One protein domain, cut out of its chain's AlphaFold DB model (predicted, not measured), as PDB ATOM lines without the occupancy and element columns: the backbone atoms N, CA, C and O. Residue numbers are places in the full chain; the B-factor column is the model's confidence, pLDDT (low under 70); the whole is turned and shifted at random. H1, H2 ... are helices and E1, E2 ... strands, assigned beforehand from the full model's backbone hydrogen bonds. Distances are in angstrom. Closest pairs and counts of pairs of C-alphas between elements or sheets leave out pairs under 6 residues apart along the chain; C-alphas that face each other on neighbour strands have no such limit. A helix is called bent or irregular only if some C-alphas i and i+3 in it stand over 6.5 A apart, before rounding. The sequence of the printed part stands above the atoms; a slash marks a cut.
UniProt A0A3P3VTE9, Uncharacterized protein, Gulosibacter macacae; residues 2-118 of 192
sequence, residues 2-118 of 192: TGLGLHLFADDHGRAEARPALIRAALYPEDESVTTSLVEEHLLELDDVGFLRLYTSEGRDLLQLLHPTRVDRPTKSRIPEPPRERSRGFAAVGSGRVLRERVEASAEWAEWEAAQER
ATOM      1  N   THR A   2     -30.196 -51.688 -79.174       81.12
ATOM      2  CA  THR A   2     -29.587 -50.867 -78.110       81.12
ATOM      3  C   THR A   2     -30.590 -50.336 -77.081       81.12
ATOM      4  O   THR A   2     -30.350 -50.456 -75.885       81.12
ATOM      5  N   GLY A   3     -31.753 -49.841 -77.522       79.94
ATOM      6  CA  GLY A   3     -32.783 -49.299 -76.625       79.94
ATOM      7  C   GLY A   3     -33.285 -50.293 -75.570       79.94
ATOM      8  O   GLY A   3     -33.362 -49.938 -74.400       79.94
ATOM      9  N   LEU A   4     -33.551 -51.551 -75.946       84.81
ATOM     10  CA  LEU A   4     -33.999 -52.578 -74.993       84.81
ATOM     11  C   LEU A   4     -32.888 -52.944 -74.000       84.81
ATOM     12  O   LEU A   4     -33.149 -53.087 -72.810       84.81
ATOM     13  N   GLY A   5     -31.649 -53.055 -74.482       85.31
ATOM     14  CA  GLY A   5     -30.492 -53.340 -73.635       85.31
ATOM     15  C   GLY A   5     -30.256 -52.265 -72.572       85.31
ATOM     16  O   GLY A   5     -29.941 -52.585 -71.427       85.31
ATOM     17  N   LEU A   6     -30.493 -50.992 -72.908       88.69
ATOM     18  CA  LEU A   6     -30.336 -49.883 -71.964       88.69
ATOM     19  C   LEU A   6     -31.273 -49.978 -70.753       88.69
ATOM     20  O   LEU A   6     -30.880 -49.545 -69.674       88.69
ATOM     21  N   HIS A   7     -32.457 -50.585 -70.882       86.00
ATOM     22  CA  HIS A   7     -33.340 -50.820 -69.731       86.00
ATOM     23  C   HIS A   7     -32.730 -51.753 -68.682       86.00
ATOM     24  O   HIS A   7     -33.083 -51.648 -67.514       86.00
ATOM     25  N   LEU A   8     -31.852 -52.669 -69.096       86.25
ATOM     26  CA  LEU A   8     -31.156 -53.593 -68.196       86.25
ATOM     27  C   LEU A   8     -29.865 -52.988 -67.638       86.25
ATOM     28  O   LEU A   8     -29.402 -53.384 -66.574       86.25
ATOM     29  N   PHE A   9     -29.269 -52.055 -68.381       86.81
ATOM     30  CA  PHE A   9     -28.035 -51.379 -67.998       86.81
ATOM     31  C   PHE A   9     -28.272 -50.210 -67.032       86.81
ATOM     32  O   PHE A   9     -27.414 -49.902 -66.205       86.81
ATOM     33  N   ALA A  10     -29.419 -49.542 -67.150       87.19
ATOM     34  CA  ALA A  10     -29.786 -48.421 -66.303       87.19
ATOM     35  C   ALA A  10     -30.252 -48.861 -64.908       87.19
ATOM     36  O   ALA A  10     -30.709 -49.983 -64.709       87.19
ATOM     37  N   ASP A  11     -30.135 -47.956 -63.936       84.69
ATOM     38  CA  ASP A  11     -30.649 -48.184 -62.585       84.69
ATOM     39  C   ASP A  11     -32.192 -48.219 -62.535       84.69
ATOM     40  O   ASP A  11     -32.874 -47.944 -63.525       84.69
ATOM     41  N   ASP A  12     -32.764 -48.504 -61.359       84.75
ATOM     42  CA  ASP A  12     -34.224 -48.564 -61.143       84.75
ATOM     43  C   ASP A  12     -34.959 -47.254 -61.505       84.75
ATOM     44  O   ASP A  12     -36.181 -47.233 -61.656       84.75
ATOM     45  N   HIS A  13     -34.226 -46.141 -61.625       83.00
ATOM     46  CA  HIS A  13     -34.733 -44.832 -62.026       83.00
ATOM     47  C   HIS A  13     -34.447 -44.501 -63.501       83.00
ATOM     48  O   HIS A  13     -34.696 -43.370 -63.931       83.00
ATOM     49  N   GLY A  14     -33.933 -45.462 -64.271       86.56
ATOM     50  CA  GLY A  14     -33.602 -45.312 -65.681       86.56
ATOM     51  C   GLY A  14     -32.338 -44.504 -65.947       86.56
ATOM     52  O   GLY A  14     -32.200 -43.980 -67.047       86.56
ATOM     53  N   ARG A  15     -31.435 -44.348 -64.976       89.75
ATOM     54  CA  ARG A  15     -30.220 -43.532 -65.115       89.75
ATOM     55  C   ARG A  15     -28.989 -44.413 -65.275       89.75
ATOM     56  O   ARG A  15     -28.859 -45.436 -64.609       89.75
ATOM     57  N   ALA A  16     -28.061 -43.990 -66.129       89.62
ATOM     58  CA  ALA A  16     -26.776 -44.661 -66.306       89.62
ATOM     59  C   ALA A  16     -25.672 -43.678 -66.715       89.62
ATOM     60  O   ALA A  16     -25.940 -42.532 -67.080       89.62
ATOM     61  N   GLU A  17     -24.423 -44.140 -66.676       89.19
ATOM     62  CA  GLU A  17     -23.294 -43.416 -67.260       89.19
ATOM     63  C   GLU A  17     -23.311 -43.563 -68.788       89.19
ATOM     64  O   GLU A  17     -23.364 -44.674 -69.316       89.19
ATOM     65  N   ALA A  18     -23.256 -42.443 -69.508       87.06
ATOM     66  CA  ALA A  18     -23.373 -42.401 -70.961       87.06
ATOM     67  C   ALA A  18     -22.007 -42.554 -71.645       87.06
ATOM     68  O   ALA A  18     -21.607 -41.749 -72.477       87.06
ATOM     69  N   ARG A  19     -21.269 -43.606 -71.276       88.06
ATOM     70  CA  ARG A  19     -19.980 -43.956 -71.888       88.06
ATOM     71  C   ARG A  19     -20.181 -45.033 -72.956       88.06
ATOM     72  O   ARG A  19     -20.404 -46.189 -72.584       88.06
ATOM     73  N   PRO A  20     -20.023 -44.720 -74.258       88.38
ATOM     74  CA  PRO A  20     -20.281 -45.681 -75.332       88.38
ATOM     75  C   PRO A  20     -19.455 -46.967 -75.213       88.38
ATOM     76  O   PRO A  20     -19.964 -48.050 -75.477       88.38
ATOM     77  N   ALA A  21     -18.208 -46.881 -74.732       87.06
ATOM     78  CA  ALA A  21     -17.355 -48.051 -74.521       87.06
ATOM     79  C   ALA A  21     -17.903 -49.015 -73.447       87.06
ATOM     80  O   ALA A  21     -17.838 -50.229 -73.630       87.06
ATOM     81  N   LEU A  22     -18.466 -48.487 -72.352       89.12
ATOM     82  CA  LEU A  22     -19.068 -49.303 -71.290       89.12
ATOM     83  C   LEU A  22     -20.392 -49.914 -71.748       89.12
ATOM     84  O   LEU A  22     -20.638 -51.094 -71.515       89.12
ATOM     85  N   ILE A  23     -21.213 -49.124 -72.440       89.81
ATOM     86  CA  ILE A  23     -22.495 -49.579 -72.982       89.81
ATOM     87  C   ILE A  23     -22.263 -50.677 -74.025       89.81
ATOM     88  O   ILE A  23     -22.927 -51.709 -73.980       89.81
ATOM     89  N   ARG A  24     -21.271 -50.513 -74.911       91.50
ATOM     90  CA  ARG A  24     -20.858 -51.555 -75.859       91.50
ATOM     91  C   ARG A  24     -20.460 -52.834 -75.128       91.50
ATOM     92  O   ARG A  24     -21.019 -53.881 -75.420       91.50
ATOM     93  N   ALA A  25     -19.532 -52.751 -74.174       89.19
ATOM     94  CA  ALA A  25     -19.041 -53.928 -73.459       89.19
ATOM     95  C   ALA A  25     -20.152 -54.672 -72.694       89.19
ATOM     96  O   ALA A  25     -20.102 -55.893 -72.580       89.19
ATOM     97  N   ALA A  26     -21.156 -53.949 -72.187       89.62
ATOM     98  CA  ALA A  26     -22.280 -54.533 -71.464       89.62
ATOM     99  C   ALA A  26     -23.342 -55.159 -72.386       89.62
ATOM    100  O   ALA A  26     -23.861 -56.228 -72.080       89.62
ATOM    101  N   LEU A  27     -23.689 -54.490 -73.491       89.88
ATOM    102  CA  LEU A  27     -24.783 -54.915 -74.376       89.88
ATOM    103  C   LEU A  27     -24.328 -55.846 -75.505       89.88
ATOM    104  O   LEU A  27     -25.121 -56.643 -75.998       89.88
ATOM    105  N   TYR A  28     -23.065 -55.736 -75.907       90.31
ATOM    106  CA  TYR A  28     -22.483 -56.379 -77.084       90.31
ATOM    107  C   TYR A  28     -21.106 -56.986 -76.751       90.31
ATOM    108  O   TYR A  28     -20.104 -56.588 -77.344       90.31
ATOM    109  N   PRO A  29     -21.014 -57.921 -75.783       87.31
ATOM    110  CA  PRO A  29     -19.726 -58.421 -75.300       87.31
ATOM    111  C   PRO A  29     -18.924 -59.187 -76.364       87.31
ATOM    112  O   PRO A  29     -17.703 -59.074 -76.393       87.31
ATOM    113  N   GLU A  30     -19.600 -59.940 -77.237       89.50
ATOM    114  CA  GLU A  30     -18.970 -60.778 -78.276       89.50
ATOM    115  C   GLU A  30     -19.238 -60.274 -79.703       89.50
ATOM    116  O   GLU A  30     -18.739 -60.841 -80.673       89.50
ATOM    117  N   ASP A  31     -20.035 -59.214 -79.855       88.75
ATOM    118  CA  ASP A  31     -20.407 -58.697 -81.169       88.75
ATOM    119  C   ASP A  31     -19.395 -57.645 -81.639       88.75
ATOM    120  O   ASP A  31     -19.444 -56.465 -81.279       88.75
ATOM    121  N   GLU A  32     -18.441 -58.090 -82.457       86.62
ATOM    122  CA  GLU A  32     -17.420 -57.224 -83.050       86.62
ATOM    123  C   GLU A  32     -17.974 -56.277 -84.123       86.62
ATOM    124  O   GLU A  32     -17.336 -55.266 -84.419       86.62
ATOM    125  N   SER A  33     -19.162 -56.555 -84.677       87.81
ATOM    126  CA  SER A  33     -19.789 -55.678 -85.674       87.81
ATOM    127  C   SER A  33     -20.266 -54.360 -85.059       87.81
ATOM    128  O   SER A  33     -20.299 -53.325 -85.728       87.81
ATOM    129  N   VAL A  34     -20.572 -54.372 -83.758       89.19
ATOM    130  CA  VAL A  34     -20.996 -53.184 -83.024       89.19
ATOM    131  C   VAL A  34     -19.775 -52.438 -82.507       89.19
ATOM    132  O   VAL A  34     -19.134 -52.831 -81.533       89.19
ATOM    133  N   THR A  35     -19.462 -51.320 -83.157       88.94
ATOM    134  CA  THR A  35     -18.372 -50.429 -82.752       88.94
ATOM    135  C   THR A  35     -18.831 -49.420 -81.699       88.94
ATOM    136  O   THR A  35     -20.017 -49.138 -81.537       88.94
ATOM    137  N   THR A  36     -17.876 -48.829 -80.980       88.31
ATOM    138  CA  THR A  36     -18.152 -47.747 -80.021       88.31
ATOM    139  C   THR A  36     -18.828 -46.548 -80.698       88.31
ATOM    140  O   THR A  36     -19.740 -45.967 -80.115       88.31
ATOM    141  N   SER A  37     -18.432 -46.229 -81.936       85.31
ATOM    142  CA  SER A  37     -19.038 -45.163 -82.741       85.31
ATOM    143  C   SER A  37     -20.498 -45.459 -83.089       85.31
ATOM    144  O   SER A  37     -21.332 -44.569 -83.000       85.31
ATOM    145  N   LEU A  38     -20.829 -46.716 -83.408       87.81
ATOM    146  CA  LEU A  38     -22.210 -47.118 -83.685       87.81
ATOM    147  C   LEU A  38     -23.096 -47.011 -82.433       87.81
ATOM    148  O   LEU A  38     -24.257 -46.624 -82.503       87.81
ATOM    149  N   VAL A  39     -22.560 -47.339 -81.253       89.44
ATOM    150  CA  VAL A  39     -23.287 -47.139 -79.987       89.44
ATOM    151  C   VAL A  39     -23.523 -45.655 -79.720       89.44
ATOM    152  O   VAL A  39     -24.606 -45.290 -79.278       89.44
ATOM    153  N   GLU A  40     -22.538 -44.804 -79.995       87.69
ATOM    154  CA  GLU A  40     -22.682 -43.354 -79.881       87.69
ATOM    155  C   GLU A  40     -23.765 -42.807 -80.822       87.69
ATOM    156  O   GLU A  40     -24.632 -42.059 -80.374       87.69
ATOM    157  N   GLU A  41     -23.781 -43.244 -82.082       86.25
ATOM    158  CA  GLU A  41     -24.825 -42.904 -83.054       86.25
ATOM    159  C   GLU A  41     -26.216 -43.313 -82.555       86.25
ATOM    160  O   GLU A  41     -27.107 -42.471 -82.460       86.25
ATOM    161  N   HIS A  42     -26.376 -44.562 -82.104       90.25
ATOM    162  CA  HIS A  42     -27.637 -45.028 -81.528       90.25
ATOM    163  C   HIS A  42     -28.082 -44.190 -80.319       90.25
ATOM    164  O   HIS A  42     -29.276 -43.971 -80.134       90.25
ATOM    165  N   LEU A  43     -27.161 -43.740 -79.460       89.19
ATOM    166  CA  LEU A  43     -27.513 -42.898 -78.311       89.19
ATOM    167  C   LEU A  43     -28.031 -41.527 -78.752       89.19
ATOM    168  O   LEU A  43     -29.005 -41.047 -78.175       89.19
ATOM    169  N   LEU A  44     -27.417 -40.926 -79.774       87.62
ATOM    170  CA  LEU A  44     -27.865 -39.655 -80.347       87.62
ATOM    171  C   LEU A  44     -29.236 -39.799 -81.017       87.62
ATOM    172  O   LEU A  44     -30.127 -38.995 -80.771       87.62
ATOM    173  N   GLU A  45     -29.442 -40.855 -81.804       88.12
ATOM    174  CA  GLU A  45     -30.744 -41.150 -82.413       88.12
ATOM    175  C   GLU A  45     -31.845 -41.349 -81.364       88.12
ATOM    176  O   GLU A  45     -32.959 -40.851 -81.524       88.12
ATOM    177  N   LEU A  46     -31.538 -42.054 -80.270       89.69
ATOM    178  CA  LEU A  46     -32.484 -42.289 -79.180       89.69
ATOM    179  C   LEU A  46     -32.804 -41.011 -78.383       89.69
ATOM    180  O   LEU A  46     -33.919 -40.892 -77.866       89.69
ATOM    181  N   ASP A  47     -31.868 -40.065 -78.276       88.31
ATOM    182  CA  ASP A  47     -32.118 -38.733 -77.701       88.31
ATOM    183  C   ASP A  47     -33.025 -37.895 -78.617       88.31
ATOM    184  O   ASP A  47     -34.005 -37.305 -78.153       88.31
ATOM    185  N   ASP A  48     -32.765 -37.923 -79.929       85.00
ATOM    186  CA  ASP A  48     -33.530 -37.178 -80.934       85.00
ATOM    187  C   ASP A  48     -35.003 -37.597 -80.973       85.00
ATOM    188  O   ASP A  48     -35.898 -36.745 -80.974       85.00
ATOM    189  N   VAL A  49     -35.282 -38.905 -80.943       89.50
ATOM    190  CA  VAL A  49     -36.666 -39.419 -80.907       89.50
ATOM    191  C   VAL A  49     -37.320 -39.289 -79.528       89.50
ATOM    192  O   VAL A  49     -38.493 -39.629 -79.369       89.50
ATOM    193  N   GLY A  50     -36.588 -38.815 -78.514       87.62
ATOM    194  CA  GLY A  50     -37.096 -38.667 -77.154       87.62
ATOM    195  C   GLY A  50     -37.358 -40.003 -76.458       87.62
ATOM    196  O   GLY A  50     -38.295 -40.122 -75.665       87.62
ATOM    197  N   PHE A  51     -36.552 -41.024 -76.746       88.38
ATOM    198  CA  PHE A  51     -36.559 -42.275 -75.988       88.38
ATOM    199  C   PHE A  51     -35.752 -42.143 -74.690       88.38
ATOM    200  O   PHE A  51     -36.160 -42.621 -73.625       88.38
ATOM    201  N   LEU A  52     -34.617 -41.451 -74.770       90.25
ATOM    202  CA  LEU A  52     -33.756 -41.123 -73.641       90.25
ATOM    203  C   LEU A  52     -33.401 -39.637 -73.653       90.25
ATOM    204  O   LEU A  52     -33.758 -38.910 -74.575       90.25
ATOM    205  N   ARG A  53     -32.731 -39.195 -72.594       87.88
ATOM    206  CA  ARG A  53     -32.168 -37.859 -72.460       87.88
ATOM    207  C   ARG A  53     -30.699 -37.955 -72.090       87.88
ATOM    208  O   ARG A  53     -30.374 -38.505 -71.034       87.88
ATOM    209  N   LEU A  54     -29.834 -37.380 -72.912       88.38
ATOM    210  CA  LEU A  54     -28.412 -37.220 -72.618       88.38
ATOM    211  C   LEU A  54     -28.176 -35.917 -71.846       88.38
ATOM    212  O   LEU A  54     -28.760 -34.872 -72.146       88.38
ATOM    213  N   TYR A  55     -27.345 -35.969 -70.808       86.00
ATOM    214  CA  TYR A  55     -27.014 -34.799 -69.997       86.00
ATOM    215  C   TYR A  55     -25.647 -34.931 -69.338       86.00
ATOM    216  O   TYR A  55     -25.112 -36.025 -69.182       86.00
ATOM    217  N   THR A  56     -25.102 -33.799 -68.903       84.81
ATOM    218  CA  THR A  56     -23.837 -33.761 -68.166       84.81
ATOM    219  C   THR A  56     -24.106 -33.237 -66.761       84.81
ATOM    220  O   THR A  56     -24.728 -32.187 -66.592       84.81
ATOM    221  N   SER A  57     -23.639 -33.957 -65.742       83.69
ATOM    222  CA  SER A  57     -23.726 -33.536 -64.340       83.69
ATOM    223  C   SER A  57     -22.417 -33.842 -63.628       83.69
ATOM    224  O   SER A  57     -21.874 -34.934 -63.769       83.69
ATOM    225  N   GLU A  58     -21.905 -32.884 -62.853       82.19
ATOM    226  CA  GLU A  58     -20.629 -33.024 -62.126       82.19
ATOM    227  C   GLU A  58     -19.449 -33.425 -63.041       82.19
ATOM    228  O   GLU A  58     -18.566 -34.180 -62.640       82.19
ATOM    229  N   GLY A  59     -19.451 -32.961 -64.298       80.75
ATOM    230  CA  GLY A  59     -18.420 -33.293 -65.290       80.75
ATOM    231  C   GLY A  59     -18.476 -34.729 -65.823       80.75
ATOM    232  O   GLY A  59     -17.519 -35.181 -66.447       80.75
ATOM    233  N   ARG A  60     -19.569 -35.457 -65.568       83.12
ATOM    234  CA  ARG A  60     -19.809 -36.809 -66.079       83.12
ATOM    235  C   ARG A  60     -20.964 -36.800 -67.064       83.12
ATOM    236  O   ARG A  60     -21.994 -36.178 -66.796       83.12
ATOM    237  N   ASP A  61     -20.793 -37.534 -68.154       86.12
ATOM    238  CA  ASP A  61     -21.837 -37.740 -69.148       86.12
ATOM    239  C   ASP A  61     -22.745 -38.882 -68.713       86.12
ATOM    240  O   ASP A  61     -22.308 -39.991 -68.392       86.12
ATOM    241  N   LEU A  62     -24.032 -38.580 -68.655       88.88
ATOM    242  CA  LEU A  62     -25.068 -39.423 -68.093       88.88
ATOM    243  C   LEU A  62     -26.231 -39.505 -69.078       88.88
ATOM    244  O   LEU A  62     -26.450 -38.623 -69.911       88.88
ATOM    245  N   LEU A  63     -27.000 -40.578 -68.954       90.62
ATOM    246  CA  LEU A  63     -28.245 -40.763 -69.684       90.62
ATOM    247  C   LEU A  63     -29.386 -41.025 -68.710       90.62
ATOM    248  O   LEU A  63     -29.184 -41.578 -67.624       90.62
ATOM    249  N   GLN A  64     -30.585 -40.613 -69.101       90.88
ATOM    250  CA  GLN A  64     -31.832 -40.956 -68.433       90.88
ATOM    251  C   GLN A  64     -32.825 -41.496 -69.461       90.88
ATOM    252  O   GLN A  64     -33.158 -40.814 -70.423       90.88
ATOM    253  N   LEU A  65     -33.348 -42.695 -69.237       90.25
ATOM    254  CA  LEU A  65     -34.486 -43.222 -69.981       90.25
ATOM    255  C   LEU A  65     -35.745 -42.439 -69.606       90.25
ATOM    256  O   LEU A  65     -36.034 -42.253 -68.422       90.25
ATOM    257  N   LEU A  66     -36.513 -42.003 -70.605       88.06
ATOM    258  CA  LEU A  66     -37.746 -41.248 -70.367       88.06
ATOM    259  C   LEU A  66     -38.908 -42.156 -69.945       88.06
ATOM    260  O   LEU A  66     -39.801 -41.725 -69.219       88.06
ATOM    261  N   HIS A  67     -38.855 -43.429 -70.338       85.50
ATOM    262  CA  HIS A  67     -39.860 -44.437 -70.011       85.50
ATOM    263  C   HIS A  67     -39.214 -45.663 -69.346       85.50
ATOM    264  O   HIS A  67     -39.207 -46.738 -69.943       85.50
ATOM    265  N   PRO A  68     -38.623 -45.539 -68.142       82.69
ATOM    266  CA  PRO A  68     -37.967 -46.664 -67.488       82.69
ATOM    267  C   PRO A  68     -38.970 -47.751 -67.090       82.69
ATOM    268  O   PRO A  68     -40.150 -47.492 -66.836       82.69
ATOM    269  N   THR A  69     -38.481 -48.987 -67.002       82.50
ATOM    270  CA  THR A  69     -39.291 -50.120 -66.554       82.50
ATOM    271  C   THR A  69     -39.669 -49.921 -65.090       82.50
ATOM    272  O   THR A  69     -38.831 -49.571 -64.263       82.50
ATOM    273  N   ARG A  70     -40.940 -50.143 -64.748       79.75
ATOM    274  CA  ARG A  70     -41.415 -49.982 -63.371       79.75
ATOM    275  C   ARG A  70     -40.833 -51.079 -62.475       79.75
ATOM    276  O   ARG A  70     -41.163 -52.248 -62.654       79.75
ATOM    277  N   VAL A  71     -40.040 -50.684 -61.482       81.00
ATOM    278  CA  VAL A  71     -39.508 -51.570 -60.434       81.00
ATOM    279  C   VAL A  71     -40.324 -51.389 -59.152       81.00
ATOM    280  O   VAL A  71     -40.651 -50.264 -58.767       81.00
ATOM    281  N   ASP A  72     -40.687 -52.490 -58.493       71.31
ATOM    282  CA  ASP A  72     -41.308 -52.437 -57.167       71.31
ATOM    283  C   ASP A  72     -40.223 -52.223 -56.098       71.31
ATOM    284  O   ASP A  72     -39.250 -52.972 -56.047       71.31
ATOM    285  N   ARG A  73     -40.392 -51.196 -55.254       72.75
ATOM    286  CA  ARG A  73     -39.414 -50.725 -54.244       72.75
ATOM    287  C   ARG A  73     -38.037 -50.348 -54.830       72.75
ATOM    288  O   ARG A  73     -37.042 -50.992 -54.501       72.75
ATOM    289  N   PRO A  74     -37.961 -49.281 -55.645       79.19
ATOM    290  CA  PRO A  74     -36.709 -48.857 -56.260       79.19
ATOM    291  C   PRO A  74     -35.671 -48.452 -55.210       79.19
ATOM    292  O   PRO A  74     -35.980 -47.780 -54.217       79.19
ATOM    293  N   THR A  75     -34.421 -48.831 -55.452       79.50
ATOM    294  CA  THR A  75     -33.290 -48.369 -54.646       79.50
ATOM    295  C   THR A  75     -32.998 -46.907 -54.973       79.50
ATOM    296  O   THR A  75     -33.063 -46.493 -56.128       79.50
ATOM    297  N   LYS A  76     -32.635 -46.104 -53.965       76.44
ATOM    298  CA  LYS A  76     -32.268 -44.697 -54.180       76.44
ATOM    299  C   LYS A  76     -31.126 -44.599 -55.202       76.44
ATOM    300  O   LYS A  76     -30.038 -45.123 -54.954       76.44
ATOM    301  N   SER A  77     -31.367 -43.895 -56.311       78.50
ATOM    302  CA  SER A  77     -30.350 -43.686 -57.347       78.50
ATOM    303  C   SER A  77     -29.124 -42.957 -56.787       78.50
ATOM    304  O   SER A  77     -29.235 -42.013 -55.998       78.50
ATOM    305  N   ARG A  78     -27.941 -43.403 -57.219       80.31
ATOM    306  CA  ARG A  78     -26.652 -42.737 -56.967       80.31
ATOM    307  C   ARG A  78     -26.326 -41.685 -58.028       80.31
ATOM    308  O   ARG A  78     -25.338 -40.971 -57.883       80.31
ATOM    309  N   ILE A  79     -27.119 -41.632 -59.096       81.56
ATOM    310  CA  ILE A  79     -26.894 -40.773 -60.251       81.56
ATOM    311  C   ILE A  79     -27.782 -39.529 -60.097       81.56
ATOM    312  O   ILE A  79     -28.988 -39.666 -59.851       81.56
ATOM    313  N   PRO A  80     -27.210 -38.314 -60.202       82.62
ATOM    314  CA  PRO A  80     -27.972 -37.078 -60.064       82.62
ATOM    315  C   PRO A  80     -29.109 -37.010 -61.086       82.62
ATOM    316  O   PRO A  80     -29.106 -37.698 -62.100       82.62
ATOM    317  N   GLU A  81     -30.138 -36.227 -60.786       80.31
ATOM    318  CA  GLU A  81     -31.232 -36.015 -61.732       80.31
ATOM    319  C   GLU A  81     -30.788 -35.032 -62.819       80.31
ATOM    320  O   GLU A  81     -30.047 -34.094 -62.503       80.31
ATOM    321  N   PRO A  82     -31.210 -35.213 -64.083       80.25
ATOM    322  CA  PRO A  82     -30.879 -34.249 -65.113       80.25
ATOM    323  C   PRO A  82     -31.405 -32.853 -64.773       80.25
ATOM    324  O   PRO A  82     -32.493 -32.710 -64.203       80.25
ATOM    325  N   PRO A  83     -30.671 -31.800 -65.168       76.56
ATOM    326  CA  PRO A  83     -31.181 -30.443 -65.083       76.56
ATOM    327  C   PRO A  83     -32.484 -30.315 -65.887       76.56
ATOM    328  O   PRO A  83     -32.685 -30.971 -66.913       76.56
ATOM    329  N   ARG A  84     -33.391 -29.444 -65.421       66.62
ATOM    330  CA  ARG A  84     -34.684 -29.206 -66.091       66.62
ATOM    331  C   ARG A  84     -34.483 -28.760 -67.542       66.62
ATOM    332  O   ARG A  84     -35.197 -29.219 -68.434       66.62
ATOM    333  N   GLU A  85     -33.460 -27.951 -67.789       61.88
ATOM    334  CA  GLU A  85     -33.050 -27.505 -69.120       61.88
ATOM    335  C   GLU A  85     -32.245 -28.584 -69.856       61.88
ATOM    336  O   GLU A  85     -31.513 -29.367 -69.249       61.88
ATOM    337  N   ARG A  86     -32.417 -28.698 -71.180       58.75
ATOM    338  CA  ARG A  86     -31.633 -29.646 -71.989       58.75
ATOM    339  C   ARG A  86     -30.183 -29.167 -72.003       58.75
ATOM    340  O   ARG A  86     -29.836 -28.244 -72.733       58.75
ATOM    341  N   SER A  87     -29.341 -29.779 -71.180       55.41
ATOM    342  CA  SER A  87     -27.905 -29.549 -71.217       55.41
ATOM    343  C   SER A  87     -27.364 -30.103 -72.531       55.41
ATOM    344  O   SER A  87     -27.265 -31.315 -72.692       55.41
ATOM    345  N   ARG A  88     -26.974 -29.223 -73.457       53.81
ATOM    346  CA  ARG A  88     -26.308 -29.565 -74.732       53.81
ATOM    347  C   ARG A  88     -24.896 -30.172 -74.546       53.81
ATOM    348  O   ARG A  88     -24.097 -30.173 -75.473       53.81
ATOM    349  N   GLY A  89     -24.562 -30.618 -73.333       53.41
ATOM    350  CA  GLY A  89     -23.202 -30.901 -72.866       53.41
ATOM    351  C   GLY A  89     -22.629 -32.253 -73.276       53.41
ATOM    352  O   GLY A  89     -21.411 -32.396 -73.256       53.41
ATOM    353  N   PHE A  90     -23.460 -33.201 -73.727       52.47
ATOM    354  CA  PHE A  90     -22.984 -34.525 -74.155       52.47
ATOM    355  C   PHE A  90     -21.968 -34.454 -75.317       52.47
ATOM    356  O   PHE A  90     -21.174 -35.362 -75.519       52.47
ATOM    357  N   ALA A  91     -21.925 -33.334 -76.046       52.75
ATOM    358  CA  ALA A  91     -21.029 -33.126 -77.180       52.75
ATOM    359  C   ALA A  91     -19.532 -32.953 -76.824       52.75
ATOM    360  O   ALA A  91     -18.706 -32.874 -77.734       52.75
ATOM    361  N   ALA A  92     -19.147 -32.842 -75.546       46.81
ATOM    362  CA  ALA A  92     -17.870 -32.212 -75.197       46.81
ATOM    363  C   ALA A  92     -16.625 -33.123 -75.135       46.81
ATOM    364  O   ALA A  92     -15.522 -32.579 -75.164       46.81
ATOM    365  N   VAL A  93     -16.726 -34.460 -75.052       46.75
ATOM    366  CA  VAL A  93     -15.535 -35.285 -74.704       46.75
ATOM    367  C   VAL A  93     -15.135 -36.342 -75.752       46.75
ATOM    368  O   VAL A  93     -14.024 -36.862 -75.699       46.75
ATOM    369  N   GLY A  94     -15.949 -36.598 -76.782       50.06
ATOM    370  CA  GLY A  94     -15.575 -37.534 -77.865       50.06
ATOM    371  C   GLY A  94     -16.291 -37.349 -79.207       50.06
ATOM    372  O   GLY A  94     -15.817 -37.837 -80.230       50.06
ATOM    373  N   SER A  95     -17.377 -36.575 -79.225       51.09
ATOM    374  CA  SER A  95     -18.382 -36.571 -80.297       51.09
ATOM    375  C   SER A  95     -18.144 -35.579 -81.433       51.09
ATOM    376  O   SER A  95     -19.024 -35.371 -82.267       51.09
ATOM    377  N   GLY A  96     -16.969 -34.951 -81.502       54.28
ATOM    378  CA  GLY A  96     -16.686 -33.946 -82.531       54.28
ATOM    379  C   GLY A  96     -16.744 -34.507 -83.955       54.28
ATOM    380  O   GLY A  96     -17.084 -33.775 -84.875       54.28
ATOM    381  N   ARG A  97     -16.442 -35.799 -84.142       57.72
ATOM    382  CA  ARG A  97     -16.440 -36.437 -85.466       57.72
ATOM    383  C   ARG A  97     -17.836 -36.861 -85.919       57.72
ATOM    384  O   ARG A  97     -18.239 -36.458 -86.997       57.72
ATOM    385  N   VAL A  98     -18.570 -37.619 -85.101       63.19
ATOM    386  CA  VAL A  98     -19.899 -38.153 -85.465       63.19
ATOM    387  C   VAL A  98     -20.914 -37.025 -85.654       63.19
ATOM    388  O   VAL A  98     -21.661 -37.014 -86.628       63.19
ATOM    389  N   LEU A  99     -20.901 -36.021 -84.768       62.25
ATOM    390  CA  LEU A  99     -21.772 -34.857 -84.913       62.25
ATOM    391  C   LEU A  99     -21.431 -34.059 -86.174       62.25
ATOM    392  O   LEU A  99     -22.330 -33.641 -86.894       62.25
ATOM    393  N   ARG A 100     -20.139 -33.861 -86.450       59.97
ATOM    394  CA  ARG A 100     -19.680 -33.151 -87.644       59.97
ATOM    395  C   ARG A 100     -20.071 -33.888 -88.919       59.97
ATOM    396  O   ARG A 100     -20.623 -33.252 -89.799       59.97
ATOM    397  N   GLU A 101     -19.864 -35.197 -88.976       67.56
ATOM    398  CA  GLU A 101     -20.246 -36.041 -90.113       67.56
ATOM    399  C   GLU A 101     -21.762 -35.993 -90.359       67.56
ATOM    400  O   GLU A 101     -22.204 -35.865 -91.496       67.56
ATOM    401  N   ARG A 102     -22.574 -35.969 -89.295       66.94
ATOM    402  CA  ARG A 102     -24.032 -35.805 -89.396       66.94
ATOM    403  C   ARG A 102     -24.454 -34.407 -89.861       66.94
ATOM    404  O   ARG A 102     -25.394 -34.284 -90.642       66.94
ATOM    405  N   VAL A 103     -23.781 -33.359 -89.384       69.50
ATOM    406  CA  VAL A 103     -24.016 -31.971 -89.822       69.50
ATOM    407  C   VAL A 103     -23.610 -31.795 -91.285       69.50
ATOM    408  O   VAL A 103     -24.362 -31.196 -92.046       69.50
ATOM    409  N   GLU A 104     -22.462 -32.345 -91.681       71.38
ATOM    410  CA  GLU A 104     -21.964 -32.347 -93.060       71.38
ATOM    411  C   GLU A 104     -22.932 -33.104 -93.975       71.38
ATOM    412  O   GLU A 104     -23.412 -32.523 -94.942       71.38
ATOM    413  N   ALA A 105     -23.345 -34.323 -93.613       70.50
ATOM    414  CA  ALA A 105     -24.344 -35.073 -94.370       70.50
ATOM    415  C   ALA A 105     -25.659 -34.285 -94.500       70.50
ATOM    416  O   ALA A 105     -26.187 -34.137 -95.597       70.50
ATOM    417  N   SER A 106     -26.182 -33.718 -93.406       70.38
ATOM    418  CA  SER A 106     -27.404 -32.904 -93.451       70.38
ATOM    419  C   SER A 106     -27.269 -31.677 -94.360       70.38
ATOM    420  O   SER A 106     -28.256 -31.284 -94.980       70.38
ATOM    421  N   ALA A 107     -26.084 -31.066 -94.428       72.50
ATOM    422  CA  ALA A 107     -25.811 -29.953 -95.330       72.50
ATOM    423  C   ALA A 107     -25.768 -30.416 -96.793       72.50
ATOM    424  O   ALA A 107     -26.389 -29.782 -97.638       72.50
ATOM    425  N   GLU A 108     -25.134 -31.555 -97.084       70.31
ATOM    426  CA  GLU A 108     -25.104 -32.148 -98.427       70.31
ATOM    427  C   GLU A 108     -26.515 -32.457 -98.958       70.31
ATOM    428  O   GLU A 108     -26.830 -32.149-100.109       70.31
ATOM    429  N   TRP A 109     -27.399 -33.009 -98.117       58.56
ATOM    430  CA  TRP A 109     -28.801 -33.244 -98.488       58.56
ATOM    431  C   TRP A 109     -29.547 -31.938 -98.787       58.56
ATOM    432  O   TRP A 109     -30.265 -31.864 -99.784       58.56
ATOM    433  N   ALA A 110     -29.344 -30.902 -97.970       72.44
ATOM    434  CA  ALA A 110     -29.953 -29.589 -98.181       72.44
ATOM    435  C   ALA A 110     -29.434 -28.907 -99.462       72.44
ATOM    436  O   ALA A 110     -30.203 -28.287-100.198       72.44
ATOM    437  N   GLU A 111     -28.144 -29.048 -99.772       73.38
ATOM    438  CA  GLU A 111     -27.552 -28.557-101.019       73.38
ATOM    439  C   GLU A 111     -28.110 -29.285-102.247       73.38
ATOM    440  O   GLU A 111     -28.409 -28.646-103.262       73.38
ATOM    441  N   TRP A 112     -28.287 -30.608-102.160       71.31
ATOM    442  CA  TRP A 112     -28.903 -31.404-103.221       71.31
ATOM    443  C   TRP A 112     -30.370 -31.017-103.450       71.31
ATOM    444  O   TRP A 112     -30.779 -30.838-104.598       71.31
ATOM    445  N   GLU A 113     -31.148 -30.821-102.383       65.25
ATOM    446  CA  GLU A 113     -32.542 -30.366-102.456       65.25
ATOM    447  C   GLU A 113     -32.632 -28.971-103.096       65.25
ATOM    448  O   GLU A 113     -33.358 -28.783-104.072       65.25
ATOM    449  N   ALA A 114     -31.776 -28.031-102.681       71.81
ATOM    450  CA  ALA A 114     -31.671 -26.708-103.299       71.81
ATOM    451  C   ALA A 114     -31.195 -26.755-104.768       71.81
ATOM    452  O   ALA A 114     -31.496 -25.865-105.570       71.81
ATOM    453  N   ALA A 115     -30.414 -27.764-105.163       71.75
ATOM    454  CA  ALA A 115     -30.046 -27.990-106.560       71.75
ATOM    455  C   ALA A 115     -31.215 -28.554-107.389       71.75
ATOM    456  O   ALA A 115     -31.360 -28.172-108.549       71.75
ATOM    457  N   GLN A 116     -32.065 -29.405-106.805       66.75
ATOM    458  CA  GLN A 116     -33.274 -29.929-107.455       66.75
ATOM    459  C   GLN A 116     -34.379 -28.877-107.580       66.75
ATOM    460  O   GLN A 116     -35.059 -28.826-108.603       66.75
ATOM    461  N   GLU A 117     -34.537 -28.006-106.579       60.09
ATOM    462  CA  GLU A 117     -35.493 -26.894-106.633       60.09
ATOM    463  C   GLU A 117     -35.110 -25.842-107.681       60.09
ATOM    464  O   GLU A 117     -35.985 -25.248-108.311       60.09
ATOM    465  N   ARG A 118     -33.812 -25.690-107.987       61.09
ATOM    466  CA  ARG A 118     -33.312 -24.949-109.167       61.09
ATOM    467  C   ARG A 118     -33.519 -25.724-110.479       61.09
ATOM    468  O   ARG A 118     -32.701 -25.628-111.393       61.09
TER     469      ARG A 118
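Overview. This is residues 2 to 118 of the 192 residues of an uncharacterized protein of Gulosibacter macacae (UniProt A0A3P3VTE9). A compact body holds a small three-stranded sheet with helices over one face, and from it residues 103 to 118, of which 103 to 117 belong to the long helix H5, stick out as an arm. In the body H1 lies over one face of the sheet, H3 stands up from the same face with its residues 43 to 48 near the strands, short H4 is over that face too, and H2 packs on H1 and H3. The 117 printed residues hold five named helices and three named strands, in the order H1 E1 H2 H3 E2 E3 H4 H5; the sheet runs E1 E3 E2, antiparallel, and the class is mixed. The whole is only just loose, close to compact, with a radius of gyration of the C-alphas of 16.5 A, and spans 61 by 37 by 26 A, its length made by the arm.

Along the chain. H1, residues 2 to 9, starts with C-alpha 2 at (-29.587, -50.867, -78.110). E1 is residues 15 to 17 and H2 residues 20 to 27. H3, residues 36 to 48, is 18.7 A long. E2, residues 52 to 57, measures 15.6 A, and E3, residues 60 to 65, 16.5 A, beginning with C-alpha 60 at (-19.809, -36.809, -66.079). H4, residues 88 to 92, is only just irregular: C-alphas 88 and 91 are 6.8 A apart. H5, residues 96 to 117, is 31.4 A long and ends with C-alpha 117 at (-35.493, -26.894, -106.633).

Arrangement. E3 is the inner strand. E2 and E3 form a hairpin, with N 53 and O 64 at 2.7 A; across E1 and E3, N 63 and O 16 are at 2.9 A. E1, H2 H3 and E2 make a split strand-helix-strand unit, two strands running the same way with E3 between them, and its crossover is right-handed. H1 and H3 on one face of the sheet make two layers, helices over strands. H1 runs across the strands at a height over the sheet of 9.8 A. H3 is over E2 and stands up from the sheet at 53 degrees; the closest C-alphas, of Asp 47 and Arg 53, are 5.3 A apart. H4 is over E2 on the same face, 7.6 A high. H2 touches H1, about perpendicular at 79 degrees, closest at the C-alphas of Gly 5 and Leu 27, 6.0 A. With its residues 36 to 40 alone H3 touches H2, closest at the C-alphas of Pro 20 and Thr 36, 5.5 A. H5 is close to H3 but not clearly touching; the C-alphas of Glu 41 and Val 98 are 7.3 A apart. Every O i to N i+4 pair is within hydrogen-bond range in H2, H3 and H5, against 2 of 4 in H1 and 0 of 1 in H4, where 1 of 2 O i to N i+3 pairs is.

Size, cuts and confidence. The C-alphas farthest apart, of Arg 73 and Arg 118, are 61.0 A from each other. The printed part has no cut. The link E3 to H4, residues 66 to 87, is long. Low confidence, pLDDT under 70, falls at residues 84 to 103, 109, 113 and 116 to 118.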